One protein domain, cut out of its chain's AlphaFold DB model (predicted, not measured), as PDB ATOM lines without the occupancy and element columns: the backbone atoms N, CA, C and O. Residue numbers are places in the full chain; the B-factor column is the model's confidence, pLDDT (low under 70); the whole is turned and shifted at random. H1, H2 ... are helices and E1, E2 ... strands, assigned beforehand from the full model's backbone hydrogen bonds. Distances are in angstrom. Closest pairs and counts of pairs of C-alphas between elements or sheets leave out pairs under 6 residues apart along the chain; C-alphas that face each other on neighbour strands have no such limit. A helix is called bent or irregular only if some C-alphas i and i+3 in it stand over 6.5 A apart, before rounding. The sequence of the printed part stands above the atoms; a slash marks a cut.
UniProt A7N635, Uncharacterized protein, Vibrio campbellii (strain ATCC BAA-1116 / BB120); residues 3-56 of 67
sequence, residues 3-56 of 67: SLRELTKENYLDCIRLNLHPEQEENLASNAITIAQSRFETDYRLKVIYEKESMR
ATOM      1  N   SER A   3     -43.794  28.940  39.202       89.44
ATOM      2  CA  SER A   3     -43.006  29.346  38.030       89.44
ATOM      3  C   SER A   3     -41.825  28.411  37.793       89.44
ATOM      4  O   SER A   3     -41.261  27.872  38.746       89.44
ATOM      5  N   LEU A   4     -41.461  28.241  36.520       91.56
ATOM      6  CA  LEU A   4     -40.279  27.502  36.086       91.56
ATOM      7  C   LEU A   4     -39.189  28.497  35.691       91.56
ATOM      8  O   LEU A   4     -39.433  29.388  34.875       91.56
ATOM      9  N   ARG A   5     -37.993  28.350  36.258       91.31
ATOM     10  CA  ARG A   5     -36.834  29.210  35.982       91.31
ATOM     11  C   ARG A   5     -35.637  28.367  35.550       91.31
ATOM     12  O   ARG A   5     -35.597  27.162  35.786       91.31
ATOM     13  N   GLU A   6     -34.678  29.001  34.887       93.88
ATOM     14  CA  GLU A   6     -33.406  28.355  34.552       93.88
ATOM     15  C   GLU A   6     -32.611  28.017  35.818       93.88
ATOM     16  O   GLU A   6     -32.668  28.745  36.815       93.88
ATOM     17  N   LEU A   7     -31.829  26.938  35.757       91.69
ATOM     18  CA  LEU A   7     -30.750  26.725  36.715       91.69
ATOM     19  C   LEU A   7     -29.580  27.645  36.342       91.69
ATOM     20  O   LEU A   7     -29.016  27.542  35.251       91.69
ATOM     21  N   THR A   8     -29.183  28.509  37.264       93.75
ATOM     22  CA  THR A   8     -28.079  29.457  37.110       93.75
ATOM     23  C   THR A   8     -27.050  29.268  38.224       93.75
ATOM     24  O   THR A   8     -27.238  28.472  39.144       93.75
ATOM     25  N   LYS A   9     -25.920  29.983  38.158       92.50
ATOM     26  CA  LYS A   9     -24.908  29.921  39.228       92.50
ATOM     27  C   LYS A   9     -25.454  30.467  40.548       92.50
ATOM     28  O   LYS A   9     -25.076  29.984  41.608       92.50
ATOM     29  N   GLU A  10     -26.352  31.441  40.463       94.19
ATOM     30  CA  GLU A  10     -26.931  32.159  41.594       94.19
ATOM     31  C   GLU A  10     -27.902  31.282  42.390       94.19
ATOM     32  O   GLU A  10     -27.914  31.373  43.612       94.19
ATOM     33  N   ASN A  11     -28.672  30.407  41.729       91.62
ATOM     34  CA  ASN A  11     -29.618  29.508  42.404       91.62
ATOM     35  C   ASN A  11     -29.100  28.070  42.588       91.62
ATOM     36  O   ASN A  11     -29.757  27.262  43.242       91.62
ATOM     37  N   TYR A  12     -27.917  27.741  42.059       91.12
ATOM     38  CA  TYR A  12     -27.353  26.390  42.117       91.12
ATOM     39  C   TYR A  12     -27.223  25.848  43.544       91.12
ATOM     40  O   TYR A  12     -27.638  24.719  43.812       91.12
ATOM     41  N   LEU A  13     -26.657  26.643  44.463       91.44
ATOM     42  CA  LEU A  13     -26.432  26.202  45.842       91.44
ATOM     43  C   LEU A  13     -27.742  25.896  46.568       91.44
ATOM     44  O   LEU A  13     -27.815  24.901  47.286       91.44
ATOM     45  N   ASP A  14     -28.772  26.709  46.344       89.69
ATOM     46  CA  ASP A  14     -30.094  26.495  46.929       89.69
ATOM     47  C   ASP A  14     -30.735  25.221  46.368       89.69
ATOM     48  O   ASP A  14     -31.326  24.439  47.111       89.69
ATOM     49  N   CYS A  15     -30.534  24.947  45.073       90.31
ATOM     50  CA  CYS A  15     -31.061  23.749  44.424       90.31
ATOM     51  C   CYS A  15     -30.465  22.453  44.980       90.31
ATOM     52  O   CYS A  15     -31.198  21.492  45.224       90.31
ATOM     53  N   ILE A  16     -29.148  22.412  45.194       90.50
ATOM     54  CA  ILE A  16     -28.477  21.204  45.698       90.50
ATOM     55  C   ILE A  16     -28.666  20.992  47.206       90.50
ATOM     56  O   ILE A  16     -28.460  19.880  47.680       90.50
ATOM     57  N   ARG A  17     -29.044  22.040  47.951       87.81
ATOM     58  CA  ARG A  17     -29.291  22.009  49.407       87.81
ATOM     59  C   ARG A  17     -30.764  21.859  49.773       87.81
ATOM     60  O   ARG A  17     -31.122  21.959  50.943       87.81
ATOM     61  N   LEU A  18     -31.623  21.680  48.778       86.00
ATOM     62  CA  LEU A  18     -33.051  21.536  48.985       86.00
ATOM     63  C   LEU A  18     -33.330  20.223  49.729       86.00
ATOM     64  O   LEU A  18     -33.304  19.149  49.131       86.00
ATOM     65  N   ASN A  19     -33.583  20.321  51.032       75.38
ATOM     66  CA  ASN A  19     -33.875  19.157  51.859       75.38
ATOM     67  C   ASN A  19     -35.307  18.687  51.633       75.38
ATOM     68  O   ASN A  19     -36.254  19.477  51.666       75.38
ATOM     69  N   LEU A  20     -35.449  17.384  51.428       77.69
ATOM     70  CA  LEU A  20     -36.739  16.727  51.365       77.69
ATOM     71  C   LEU A  20     -37.274  16.495  52.780       77.69
ATOM     72  O   LEU A  20     -36.549  16.585  53.769       77.69
ATOM     73  N   HIS A  21     -38.566  16.194  52.881       80.12
ATOM     74  CA  HIS A  21     -39.063  15.603  54.116       80.12
ATOM     75  C   HIS A  21     -38.365  14.241  54.313       80.12
ATOM     76  O   HIS A  21     -38.216  13.530  53.319       80.12
ATOM     77  N   PRO A  22     -37.979  13.831  55.537       80.75
ATOM     78  CA  PRO A  22     -37.242  12.578  55.757       80.75
ATOM     79  C   PRO A  22     -37.905  11.342  55.127       80.75
ATOM     80  O   PRO A  22     -37.235  10.489  54.561       80.75
ATOM     81  N   GLU A  23     -39.239  11.292  55.121       83.12
ATOM     82  CA  GLU A  23     -40.024  10.215  54.486       83.12
ATOM     83  C   GLU A  23     -39.853  10.122  52.953       83.12
ATOM     84  O   GLU A  23     -40.237   9.135  52.327       83.12
ATOM     85  N   GLN A  24     -39.312  11.162  52.321       77.06
ATOM     86  CA  GLN A  24     -39.114  11.259  50.875       77.06
ATOM     87  C   GLN A  24     -37.655  11.036  50.460       77.06
ATOM     88  O   GLN A  24     -37.419  10.761  49.285       77.06
ATOM     89  N   GLU A  25     -36.694  11.152  51.383       77.56
ATOM     90  CA  GLU A  25     -35.258  11.099  51.071       77.56
ATOM     91  C   GLU A  25     -34.841   9.761  50.449       77.56
ATOM     92  O   GLU A  25     -34.041   9.744  49.520       77.56
ATOM     93  N   GLU A  26     -35.437   8.646  50.878       81.19
ATOM     94  CA  GLU A  26     -35.113   7.314  50.343       81.19
ATOM     95  C   GLU A  26     -35.679   7.058  48.938       81.19
ATOM     96  O   GLU A  26     -35.250   6.139  48.244       81.19
ATOM     97  N   ASN A  27     -36.639   7.875  48.496       79.25
ATOM     98  CA  ASN A  27     -37.368   7.670  47.242       79.25
ATOM     99  C   ASN A  27     -36.841   8.530  46.085       79.25
ATOM    100  O   ASN A  27     -37.350   8.435  44.966       79.25
ATOM    101  N   LEU A  28     -35.867   9.406  46.341       80.56
ATOM    102  CA  LEU A  28     -35.378  10.383  45.375       80.56
ATOM    103  C   LEU A  28     -33.851  10.433  45.362       80.56
ATOM    104  O   LEU A  28     -33.187  10.387  46.392       80.56
ATOM    105  N   ALA A  29     -33.290  10.576  44.163       82.19
ATOM    106  CA  ALA A  29     -31.871  10.855  44.010       82.19
ATOM    107  C   ALA A  29     -31.540  12.273  44.502       82.19
ATOM    108  O   ALA A  29     -32.365  13.186  44.436       82.19
ATOM    109  N   SER A  30     -30.291  12.477  44.926       84.69
ATOM    110  CA  SER A  30     -29.788  13.810  45.261       84.69
ATOM    111  C   SER A  30     -29.965  14.781  44.086       84.69
ATOM    112  O   SER A  30     -29.606  14.474  42.942       84.69
ATOM    113  N   ASN A  31     -30.430  15.998  44.378       88.56
ATOM    114  CA  ASN A  31     -30.504  17.072  43.385       88.56
ATOM    115  C   ASN A  31     -29.129  17.370  42.769       88.56
ATOM    116  O   ASN A  31     -29.048  17.645  41.576       88.56
ATOM    117  N   ALA A  32     -28.045  17.267  43.548       89.88
ATOM    118  CA  ALA A  32     -26.689  17.476  43.042       89.88
ATOM    119  C   ALA A  32     -26.322  16.468  41.943       89.88
ATOM    120  O   ALA A  32     -25.765  16.852  40.917       89.88
ATOM    121  N   ILE A  33     -26.685  15.195  42.136       89.94
ATOM    122  CA  ILE A  33     -26.453  14.133  41.149       89.94
ATOM    123  C   ILE A  33     -27.297  14.389  39.900       89.94
ATOM    124  O   ILE A  33     -26.762  14.378  38.795       89.94
ATOM    125  N   THR A  34     -28.582  14.702  40.072       89.75
ATOM    126  CA  THR A  34     -29.493  14.978  38.949       89.75
ATOM    127  C   THR A  34     -29.015  16.160  38.097       89.75
ATOM    128  O   THR A  34     -28.989  16.084  36.870       89.75
ATOM    129  N   ILE A  35     -28.565  17.243  38.738       91.69
ATOM    130  CA  ILE A  35     -28.023  18.424  38.049       91.69
ATOM    131  C   ILE A  35     -26.717  18.097  37.315       91.69
ATOM    132  O   ILE A  35     -26.473  18.620  36.228       91.69
ATOM    133  N   ALA A  36     -25.859  17.253  37.894       91.75
ATOM    134  CA  ALA A  36     -24.642  16.807  37.226       91.75
ATOM    135  C   ALA A  36     -24.967  15.934  36.002       91.75
ATOM    136  O   ALA A  36     -24.410  16.155  34.929       91.75
ATOM    137  N   GLN A  37     -25.909  14.997  36.137       90.81
ATOM    138  CA  GLN A  37     -26.350  14.104  35.064       90.81
ATOM    139  C   GLN A  37     -26.948  14.868  33.878       90.81
ATOM    140  O   GLN A  37     -26.618  14.566  32.730       90.81
ATOM    141  N   SER A  38     -27.721  15.930  34.128       91.12
ATOM    142  CA  SER A  38     -28.317  16.751  33.064       91.12
ATOM    143  C   SER A  38     -27.282  17.470  32.180       91.12
ATOM    144  O   SER A  38     -27.641  18.068  31.171       91.12
ATOM    145  N   ARG A  39     -25.996  17.482  32.561       89.81
ATOM    146  CA  ARG A  39     -24.905  18.002  31.716       89.81
ATOM    147  C   ARG A  39     -24.432  16.998  30.672       89.81
ATOM    148  O   ARG A  39     -23.831  17.413  29.687       89.81
ATOM    149  N   PHE A  40     -24.704  15.716  30.889       93.75
ATOM    150  CA  PHE A  40     -24.414  14.638  29.948       93.75
ATOM    151  C   PHE A  40     -25.645  14.299  29.101       93.75
ATOM    152  O   PHE A  40     -25.509  14.011  27.916       93.75
ATOM    153  N   GLU A  41     -26.844  14.388  29.679       92.50
ATOM    154  CA  GLU A  41     -28.111  14.140  28.983       92.50
ATOM    155  C   GLU A  41     -28.656  15.417  28.325       92.50
ATOM    156  O   GLU A  41     -29.633  16.016  28.774       92.50
ATOM    157  N   THR A  42     -27.999  15.864  27.254       90.38
ATOM    158  CA  THR A  42     -28.270  17.170  26.623       90.38
ATOM    159  C   THR A  42     -29.607  17.271  25.889       90.38
ATOM    160  O   THR A  42     -30.000  18.372  25.502       90.38
ATOM    161  N   ASP A  43     -30.296  16.147  25.696       94.69
ATOM    162  CA  ASP A  43     -31.622  16.106  25.074       94.69
ATOM    163  C   ASP A  43     -32.716  16.672  25.994       94.69
ATOM    164  O   ASP A  43     -33.796  17.020  25.521       94.69
ATOM    165  N   TYR A  44     -32.424  16.829  27.291       87.62
ATOM    166  CA  TYR A  44     -33.356  17.363  28.279       87.62
ATOM    167  C   TYR A  44     -32.979  18.764  28.756       87.62
ATOM    168  O   TYR A  44     -31.803  19.131  28.860       87.62
ATOM    169  N   ARG A  45     -33.991  19.557  29.127       88.19
ATOM    170  CA  ARG A  45     -33.804  20.866  29.756       88.19
ATOM    171  C   ARG A  45     -34.230  20.855  31.210       88.19
ATOM    172  O   ARG A  45     -35.408  20.845  31.553       88.19
ATOM    173  N   LEU A  46     -33.229  20.987  32.065       90.81
ATOM    174  CA  LEU A  46     -33.403  21.176  33.491       90.81
ATOM    175  C   LEU A  46     -34.094  22.516  33.814       90.81
ATOM    176  O   LEU A  46     -33.655  23.568  33.345       90.81
ATOM    177  N   LYS A  47     -35.119  22.495  34.676       92.00
ATOM    178  CA  LYS A  47     -35.788  23.696  35.208       92.00
ATOM    179  C   LYS A  47     -35.927  23.649  36.729       92.00
ATOM    180  O   LYS A  47     -36.085  22.584  37.317       92.00
ATOM    181  N   VAL A  48     -35.922  24.825  37.353       91.44
ATOM    182  CA  VAL A  48     -36.140  25.017  38.793       91.44
ATOM    183  C   VAL A  48     -37.571  25.484  39.042       91.44
ATOM    184  O   VAL A  48     -38.045  26.413  38.385       91.44
ATOM    185  N   ILE A  49     -38.251  24.859  40.003       88.62
ATOM    186  CA  ILE A  49     -39.628  25.186  40.385       88.62
ATOM    187  C   ILE A  49     -39.618  26.159  41.570       88.62
ATOM    188  O   ILE A  49     -38.997  25.898  42.599       88.62
ATOM    189  N   TYR A  50     -40.357  27.257  41.440       85.25
ATOM    190  CA  TYR A  50     -40.581  28.231  42.509       85.25
ATOM    191  C   TYR A  50     -42.065  28.319  42.854       85.25
ATOM    192  O   TYR A  50     -42.901  28.444  41.956       85.25
ATOM    193  N   GLU A  51     -42.388  28.346  44.148       83.31
ATOM    194  CA  GLU A  51     -43.725  28.629  44.670       83.31
ATOM    195  C   GLU A  51     -43.680  29.870  45.571       83.31
ATOM    196  O   GLU A  51     -42.997  29.876  46.591       83.31
ATOM    197  N   LYS A  52     -44.436  30.927  45.227       67.00
ATOM    198  CA  LYS A  52     -44.502  32.178  46.024       67.00
ATOM    199  C   LYS A  52     -43.099  32.750  46.343       67.00
ATOM    200  O   LYS A  52     -42.811  33.072  47.490       67.00
ATOM    201  N   GLU A  53     -42.222  32.803  45.333       64.06
ATOM    202  CA  GLU A  53     -40.798  33.209  45.427       64.06
ATOM    203  C   GLU A  53     -39.909  32.342  46.342       64.06
ATOM    204  O   GLU A  53     -38.716  32.601  46.475       64.06
ATOM    205  N   SER A  54     -40.450  31.271  46.922       57.81
ATOM    206  CA  SER A  54     -39.708  30.301  47.725       57.81
ATOM    207  C   SER A  54     -39.411  29.070  46.870       57.81
ATOM    208  O   SER A  54     -40.316  28.505  46.250       57.81
ATOM    209  N   MET A  55     -38.156  28.628  46.833       50.00
ATOM    210  CA  MET A  55     -37.829  27.330  46.248       50.00
ATOM    211  C   MET A  55     -38.367  26.228  47.171       50.00
ATOM    212  O   MET A  55     -38.081  26.235  48.368       50.00
ATOM    213  N   ARG A  56     -39.165  25.295  46.642       55.91
ATOM    214  CA  ARG A  56     -39.651  24.135  47.402       55.91
ATOM    215  C   ARG A  56     -39.343  22.838  46.665       55.91
ATOM    216  O   ARG A  56     -39.503  22.795  45.445       55.91
TER     217      ARG A  56
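AT A GLANCE: This is residues 3 to 56 of the 67 residues of an uncharacterized protein of Vibrio campbellii (strain ATCC BAA-1116 / BB120) (UniProt A7N635). A two-stranded ribbon, E1 and E2, has helices H1 and H3 on one side of it, the two meeting at a steep angle near Ile 16 and Ala 32. Two loops stick out of this small body: residues 21 to 27, of which 22 to 25 belong to H2, and residues 39 to 44; the tail folds back, pairing residues 54 to 55 with residues 50 to 51 of E2. The printed part has 54 residues with three named helices and two named strands, in the order E1, H1, H2, H3, E2; the sheet is antiparallel and the class is mixed, helices and strands. The whole is only just compact, close to loose, with a radius of gyration of the C-alphas of 11.7 A and spans of 31 by 26 by 17 A.

IN THESE COORDINATES: Strand E1, residues 3 to 6, begins at C-alpha 3 (-43.006, 29.346, 38.030). Strand E2, residues 47 to 51, measures 13.3 A and ends at C-alpha 51 (-43.725, 28.629, 44.670). Helix H1, residues 9 to 16, measures 11.4 A and is irregular, with C-alphas 10 and 13 7.3 A apart. Helix H3 is residues 31 to 37, 9.8 A, and helix H2 is residues 22 to 25.

HOW THE PARTS SIT: E1 and E2 are antiparallel neighbours at 144 degrees, with N 5 and O 48 2.9 A apart, within hydrogen-bond range. The closest C-alphas of H1 and E2, Cys 15 and Val 48, are 7.7 A apart. H1 and H3 touch, closest at the C-alphas of Ile 16 and Ala 32, 4.9 A, with a steep tilt of 64 degrees, opposite ways. H2 is apart from H1, H3, E1 and E2. Every O i to N i+4 pair is within hydrogen-bond range in H3, 2 of 4 in H1, and H2 is too short for such a pair.

THE WHOLE: The C-alphas farthest apart, Pro 22 and Asp 43, are 31.4 A apart. The printed part has no cut, and no link is long. Mean pLDDT of the printed part is 85.2; residues 52 to 56 are under 70.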